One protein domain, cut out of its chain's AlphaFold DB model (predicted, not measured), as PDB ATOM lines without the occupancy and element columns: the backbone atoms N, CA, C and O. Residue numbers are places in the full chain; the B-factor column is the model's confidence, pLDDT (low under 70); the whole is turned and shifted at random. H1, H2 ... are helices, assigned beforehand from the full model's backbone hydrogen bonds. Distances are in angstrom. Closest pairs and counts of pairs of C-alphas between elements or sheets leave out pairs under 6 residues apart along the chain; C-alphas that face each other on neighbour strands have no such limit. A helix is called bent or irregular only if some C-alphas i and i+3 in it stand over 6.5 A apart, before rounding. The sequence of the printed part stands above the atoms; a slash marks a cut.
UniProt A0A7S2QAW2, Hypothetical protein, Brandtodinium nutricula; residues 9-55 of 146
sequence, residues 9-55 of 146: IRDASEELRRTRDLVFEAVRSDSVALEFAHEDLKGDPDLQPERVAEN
ATOM      1  N   ILE A   9     -35.308  71.562   0.131       84.38
ATOM      2  CA  ILE A   9     -35.929  72.200  -1.026       84.38
ATOM      3  C   ILE A   9     -35.233  73.508  -1.435       84.38
ATOM      4  O   ILE A   9     -35.266  73.860  -2.612       84.38
ATOM      5  N   ARG A  10     -34.540  74.190  -0.510       86.25
ATOM      6  CA  ARG A  10     -33.743  75.396  -0.800       86.25
ATOM      7  C   ARG A  10     -32.641  75.129  -1.818       86.25
ATOM      8  O   ARG A  10     -32.405  75.956  -2.694       86.25
ATOM      9  N   ASP A  11     -31.998  73.974  -1.695       86.69
ATOM     10  CA  ASP A  11     -30.846  73.588  -2.511       86.69
ATOM     11  C   ASP A  11     -31.271  72.706  -3.709       86.69
ATOM     12  O   ASP A  11     -30.440  72.265  -4.504       86.69
ATOM     13  N   ALA A  12     -32.577  72.447  -3.855       87.44
ATOM     14  CA  ALA A  12     -33.135  71.641  -4.931       87.44
ATOM     15  C   ALA A  12     -33.192  72.410  -6.262       87.44
ATOM     16  O   ALA A  12     -33.251  73.644  -6.316       87.44
ATOM     17  N   SER A  13     -33.225  71.663  -7.370       92.12
ATOM     18  CA  SER A  13     -33.387  72.255  -8.698       92.12
ATOM     19  C   SER A  13     -34.689  73.054  -8.792       92.12
ATOM     20  O   SER A  13     -35.659  72.820  -8.072       92.12
ATOM     21  N   GLU A  14     -34.723  74.014  -9.709       90.06
ATOM     22  CA  GLU A  14     -35.912  74.834  -9.960       90.06
ATOM     23  C   GLU A  14     -37.149  73.990 -10.305       90.06
ATOM     24  O   GLU A  14     -38.258  74.312  -9.895       90.06
ATOM     25  N   GLU A  15     -36.945  72.874 -11.003       91.25
ATOM     26  CA  GLU A  15     -37.998  71.921 -11.350       91.25
ATOM     27  C   GLU A  15     -38.574  71.235 -10.102       91.25
ATOM     28  O   GLU A  15     -39.788  71.175  -9.937       91.25
ATOM     29  N   LEU A  16     -37.723  70.818  -9.157       89.12
ATOM     30  CA  LEU A  16     -38.169  70.222  -7.893       89.12
ATOM     31  C   LEU A  16     -38.869  71.241  -6.985       89.12
ATOM     32  O   LEU A  16     -39.844  70.891  -6.322       89.12
ATOM     33  N   ARG A  17     -38.431  72.506  -6.998       91.69
ATOM     34  CA  ARG A  17     -39.103  73.616  -6.295       91.69
ATOM     35  C   ARG A  17     -40.471  73.970  -6.894       91.69
ATOM     36  O   ARG A  17     -41.252  74.650  -6.232       91.69
ATOM     37  N   ARG A  18     -40.772  73.508  -8.115       94.38
ATOM     38  CA  ARG A  18     -42.099  73.577  -8.760       94.38
ATOM     39  C   ARG A  18     -42.954  72.326  -8.536       94.38
ATOM     40  O   ARG A  18     -44.123  72.306  -8.920       94.38
ATOM     41  N   THR A  19     -42.417  71.281  -7.917       93.31
ATOM     42  CA  THR A  19     -43.169  70.046  -7.679       93.31
ATOM     43  C   THR A  19     -44.025  70.187  -6.424       93.31
ATOM     44  O   THR A  19     -43.516  70.053  -5.311       93.31
ATOM     45  N   ARG A  20     -45.340  70.405  -6.594       93.25
ATOM     46  CA  ARG A  20     -46.300  70.605  -5.484       93.25
ATOM     47  C   ARG A  20     -46.209  69.530  -4.401       93.25
ATOM     48  O   ARG A  20     -46.127  69.877  -3.234       93.25
ATOM     49  N   ASP A  21     -46.161  68.250  -4.777       90.75
ATOM     50  CA  ASP A  21     -46.075  67.136  -3.817       90.75
ATOM     51  C   ASP A  21     -44.796  67.204  -2.954       90.75
ATOM     52  O   ASP A  21     -44.824  66.897  -1.763       90.75
ATOM     53  N   LEU A  22     -43.668  67.638  -3.533       90.12
ATOM     54  CA  LEU A  22     -42.409  67.791  -2.796       90.12
ATOM     55  C   LEU A  22     -42.429  69.022  -1.897       90.12
ATOM     56  O   LEU A  22     -41.994  68.933  -0.752       90.12
ATOM     57  N   VAL A  23     -42.947  70.148  -2.399       93.31
ATOM     58  CA  VAL A  23     -43.129  71.368  -1.600       93.31
ATOM     59  C   VAL A  23     -44.044  71.083  -0.416       93.31
ATOM     60  O   VAL A  23     -43.705  71.432   0.705       93.31
ATOM     61  N   PHE A  24     -45.154  70.385  -0.638       94.12
ATOM     62  CA  PHE A  24     -46.096  70.014   0.410       94.12
ATOM     63  C   PHE A  24     -45.422  69.204   1.531       94.12
ATOM     64  O   PHE A  24     -45.558  69.535   2.707       94.12
ATOM     65  N   GLU A  25     -44.645  68.171   1.187       91.81
ATOM     66  CA  GLU A  25     -43.931  67.370   2.191       91.81
ATOM     67  C   GLU A  25     -42.806  68.158   2.883       91.81
ATOM     68  O   GLU A  25     -42.559  67.952   4.071       91.81
ATOM     69  N   ALA A  26     -42.156  69.086   2.175       91.44
ATOM     70  CA  ALA A  26     -41.174  69.992   2.763       91.44
ATOM     71  C   ALA A  26     -41.831  70.939   3.782       91.44
ATOM     72  O   ALA A  26     -41.353  71.025   4.911       91.44
ATOM     73  N   VAL A  27     -42.971  71.553   3.433       93.75
ATOM     74  CA  VAL A  27     -43.764  72.426   4.321       93.75
ATOM     75  C   VAL A  27     -44.281  71.667   5.538       93.75
ATOM     76  O   VAL A  27     -44.261  72.186   6.651       93.75
ATOM     77  N   ARG A  28     -44.706  70.414   5.351       91.50
ATOM     78  CA  ARG A  28     -45.140  69.544   6.451       91.50
ATOM     79  C   ARG A  28     -44.015  69.280   7.451       91.50
ATOM     80  O   ARG A  28     -44.285  69.136   8.639       91.50
ATOM     81  N   SER A  29     -42.776  69.185   6.971       89.75
ATOM     82  CA  SER A  29     -41.602  69.009   7.825       89.75
ATOM     83  C   SER A  29     -41.140  70.316   8.469       89.75
ATOM     84  O   SER A  29     -40.674  70.285   9.605       89.75
ATOM     85  N   ASP A  30     -41.202  71.429   7.740       91.81
ATOM     86  CA  ASP A  30     -40.824  72.762   8.199       91.81
ATOM     87  C   ASP A  30     -41.644  73.806   7.432       91.81
ATOM     88  O   ASP A  30     -41.485  73.963   6.221       91.81
ATOM     89  N   SER A  31     -42.494  74.557   8.133       91.56
ATOM     90  CA  SER A  31     -43.364  75.572   7.526       91.56
ATOM     91  C   SER A  31     -42.604  76.631   6.722       91.56
ATOM     92  O   SER A  31     -43.151  77.179   5.765       91.56
ATOM     93  N   VAL A  32     -41.340  76.902   7.072       92.44
ATOM     94  CA  VAL A  32     -40.488  77.881   6.376       92.44
ATOM     95  C   VAL A  32     -40.106  77.395   4.971       92.44
ATOM     96  O   VAL A  32     -39.764  78.197   4.102       92.44
ATOM     97  N   ALA A  33     -40.232  76.095   4.684       93.25
ATOM     98  CA  ALA A  33     -39.926  75.525   3.374       93.25
ATOM     99  C   ALA A  33     -40.715  76.169   2.218       93.25
ATOM    100  O   ALA A  33     -40.221  76.193   1.086       93.25
ATOM    101  N   LEU A  34     -41.902  76.730   2.488       94.81
ATOM    102  CA  LEU A  34     -42.714  77.419   1.481       94.81
ATOM    103  C   LEU A  34     -41.990  78.640   0.889       94.81
ATOM    104  O   LEU A  34     -42.128  78.915  -0.300       94.81
ATOM    105  N   GLU A  35     -41.149  79.332   1.667       93.69
ATOM    106  CA  GLU A  35     -40.379  80.497   1.197       93.69
ATOM    107  C   GLU A  35     -39.374  80.139   0.092       93.69
ATOM    108  O   GLU A  35     -39.003  80.987  -0.728       93.69
ATOM    109  N   PHE A  36     -38.961  78.871   0.048       93.06
ATOM    110  CA  PHE A  36     -38.022  78.333  -0.931       93.06
ATOM    111  C   PHE A  36     -38.708  77.652  -2.119       93.06
ATOM    112  O   PHE A  36     -38.022  77.262  -3.066       93.06
ATOM    113  N   ALA A  37     -40.036  77.513  -2.097       93.69
ATOM    114  CA  ALA A  37     -40.795  77.029  -3.241       93.69
ATOM    115  C   ALA A  37     -40.690  78.005  -4.424       93.69
ATOM    116  O   ALA A  37     -40.317  79.173  -4.279       93.69
ATOM    117  N   HIS A  38     -41.032  77.524  -5.617       95.44
ATOM    118  CA  HIS A  38     -41.183  78.403  -6.772       95.44
ATOM    119  C   HIS A  38     -42.251  79.476  -6.505       95.44
ATOM    120  O   HIS A  38     -43.246  79.196  -5.841       95.44
ATOM    121  N   GLU A  39     -42.070  80.684  -7.050       94.00
ATOM    122  CA  GLU A  39     -42.970  81.829  -6.820       94.00
ATOM    123  C   GLU A  39     -44.445  81.485  -7.086       94.00
ATOM    124  O   GLU A  39     -45.305  81.800  -6.267       94.00
ATOM    125  N   ASP A  40     -44.728  80.733  -8.155       94.38
ATOM    126  CA  ASP A  40     -46.091  80.297  -8.507       94.38
ATOM    127  C   ASP A  40     -46.765  79.413  -7.439       94.38
ATOM    128  O   ASP A  40     -47.987  79.282  -7.435       94.38
ATOM    129  N   LEU A  41     -45.990  78.784  -6.546       95.56
ATOM    130  CA  LEU A  41     -46.495  77.891  -5.499       95.56
ATOM    131  C   LEU A  41     -46.598  78.555  -4.124       95.56
ATOM    132  O   LEU A  41     -47.312  78.049  -3.263       95.56
ATOM    133  N   LYS A  42     -45.935  79.695  -3.900       93.81
ATOM    134  CA  LYS A  42     -45.965  80.389  -2.599       93.81
ATOM    135  C   LYS A  42     -47.373  80.840  -2.202       93.81
ATOM    136  O   LYS A  42     -47.710  80.860  -1.021       93.81
ATOM    137  N   GLY A  43     -48.194  81.187  -3.193       93.31
ATOM    138  CA  GLY A  43     -49.593  81.576  -3.010       93.31
ATOM    139  C   GLY A  43     -50.592  80.418  -3.056       93.31
ATOM    140  O   GLY A  43     -51.795  80.672  -3.026       93.31
ATOM    141  N   ASP A  44     -50.140  79.166  -3.171       95.06
ATOM    142  CA  ASP A  44     -51.036  78.014  -3.274       95.06
ATOM    143  C   ASP A  44     -51.760  77.780  -1.930       95.06
ATOM    144  O   ASP A  44     -51.096  77.587  -0.906       95.06
ATOM    145  N   PRO A  45     -53.107  77.796  -1.895       92.94
ATOM    146  CA  PRO A  45     -53.877  77.629  -0.663       92.94
ATOM    147  C   PRO A  45     -53.738  76.235  -0.031       92.94
ATOM    148  O   PRO A  45     -53.940  76.102   1.177       92.94
ATOM    149  N   ASP A  46     -53.398  75.205  -0.810       93.31
ATOM    150  CA  ASP A  46     -53.216  73.840  -0.299       93.31
ATOM    151  C   ASP A  46     -51.825  73.631   0.318       93.31
ATOM    152  O   ASP A  46     -51.622  72.685   1.082       93.31
ATOM    153  N   LEU A  47     -50.874  74.516  -0.001       95.12
ATOM    154  CA  LEU A  47     -49.500  74.487   0.507       95.12
ATOM    155  C   LEU A  47     -49.290  75.403   1.720       95.12
ATOM    156  O   LEU A  47     -48.187  75.440   2.260       95.12
ATOM    157  N   GLN A  48     -50.320  76.133   2.159       96.25
ATOM    158  CA  GLN A  48     -50.216  76.999   3.334       96.25
ATOM    159  C   GLN A  48     -49.971  76.161   4.600       96.25
ATOM    160  O   GLN A  48     -50.657  75.146   4.785       96.25
ATOM    161  N   PRO A  49     -49.037  76.557   5.485       94.62
ATOM    162  CA  PRO A  49     -48.645  75.762   6.645       94.62
ATOM    163  C   PRO A  49     -49.811  75.294   7.518       94.62
ATOM    164  O   PRO A  49     -49.815  74.145   7.959       94.62
ATOM    165  N   GLU A  50     -50.827  76.133   7.724       94.38
ATOM    166  CA  GLU A  50     -52.012  75.793   8.519       94.38
ATOM    167  C   GLU A  50     -52.768  74.613   7.901       94.38
ATOM    168  O   GLU A  50     -53.131  73.659   8.589       94.38
ATOM    169  N   ARG A  51     -52.944  74.634   6.575       93.50
ATOM    170  CA  ARG A  51     -53.626  73.565   5.842       93.50
ATOM    171  C   ARG A  51     -52.798  72.282   5.830       93.50
ATOM    172  O   ARG A  51     -53.337  71.193   6.032       93.50
ATOM    173  N   VAL A  52     -51.492  72.405   5.600       94.44
ATOM    174  CA  VAL A  52     -50.566  71.266   5.543       94.44
ATOM    175  C   VAL A  52     -50.471  70.564   6.904       94.44
ATOM    176  O   VAL A  52     -50.460  69.330   6.953       94.44
ATOM    177  N   ALA A  53     -50.459  71.328   8.000       92.06
ATOM    178  CA  ALA A  53     -50.403  70.807   9.366       92.06
ATOM    179  C   ALA A  53     -51.687  70.069   9.784       92.06
ATOM    180  O   ALA A  53     -51.631  69.087  10.529       92.06
ATOM    181  N   GLU A  54     -52.848  70.507   9.295       93.06
ATOM    182  CA  GLU A  54     -54.127  69.834   9.549       93.06
ATOM    183  C   GLU A  54     -54.316  68.563   8.707       93.06
ATOM    184  O   GLU A  54     -55.117  67.693   9.064       93.06
ATOM    185  N   ASN A  55     -53.571  68.419   7.608       95.00
ATOM    186  CA  ASN A  55     -53.718  67.311   6.676       95.00
ATOM    187  C   ASN A  55     -53.171  65.994   7.252       95.00
ATOM    188  O   ASN A  55     -51.970  65.841   7.484       95.00
TER     189      ASN A  55
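Overview. This is residues 9 to 55 of the 146 residues of the protein "Hypothetical protein" of Brandtodinium nutricula (UniProt A0A7S2QAW2). A small, compact cluster of short helices is built round a helical hairpin of H2 and H3, with H5 crossing H2 near its last residues and H1 and H5 at opposite ends of the longest axis. H4 follows H3, and residues 43 to 48 lead from it to H5. The printed part has 47 residues with five named helices, H1 to H5 in order along the chain, and no named strand; its class is all helix. The whole is compact, with a radius of gyration of the C-alphas of 9.2 A, and only just elongated, with spans of 28 by 18 by 15 A.

Along the chain. The printed part begins at Ile 9, and residues 9 to 13 come before the first named helix. H1 is residues 14 to 17, with C-alpha 14 at (-35.912, 74.834, -9.960). H2 is residues 20 to 29, the longest helix, 14.2 A from first to last C-alpha; C-alpha 29 is at (-41.602, 69.009, 7.825). H3 is residues 31 to 36, 10.4 A long; it is neither bent nor irregular, but only just: C-alphas 31 and 34 are 6.4 A apart. H4 is residues 39 to 42. H5 is residues 49 to 54, 8.6 A long, ending with C-alpha 54 at (-54.127, 69.834, 9.549).

Arrangement. H1 touches no helix. It is close to H2 but not clearly touching, the closest C-alphas being those of Arg 17 and Val 23, 6.6 A apart. H2 and H3 are a hairpin: they touch, with the C-alphas of Val 27 and Ala 33 closest at 5.0 A, and run opposite ways at a steep tilt of 43 degrees. H3 and H4 only just touch, and only at the corner by their link, with 3 pairs of C-alphas within 8 A; the closest are those of Leu 34 and Lys 42, at 6.0 A. H5 touches H2, with the C-alphas of Arg 28 and Val 52 closest at 5.8 A, and the two are about perpendicular at 81 degrees. H1 is apart from H4 and from H5, and H4 is apart from H5. In H2 and H5 every O i to N i+4 pair is within hydrogen-bond range; in H3 it is 0 of 2, while 2 of its 3 O i to N i+3 pairs are within range, and H1 and H4 are too short for an O i to N i+4 pair.

Size, cuts and confidence. The two C-alphas farthest apart are those of Ser 13 and Glu 54, at 27.7 A. The printed part has no cut. The links H1 to H2, H2 to H3 and H3 to H4 are tight, the link H4 to H5 is short with 6 residues, and no link is long. The mean pLDDT of the printed part is 92.5, and no printed residue is under 70.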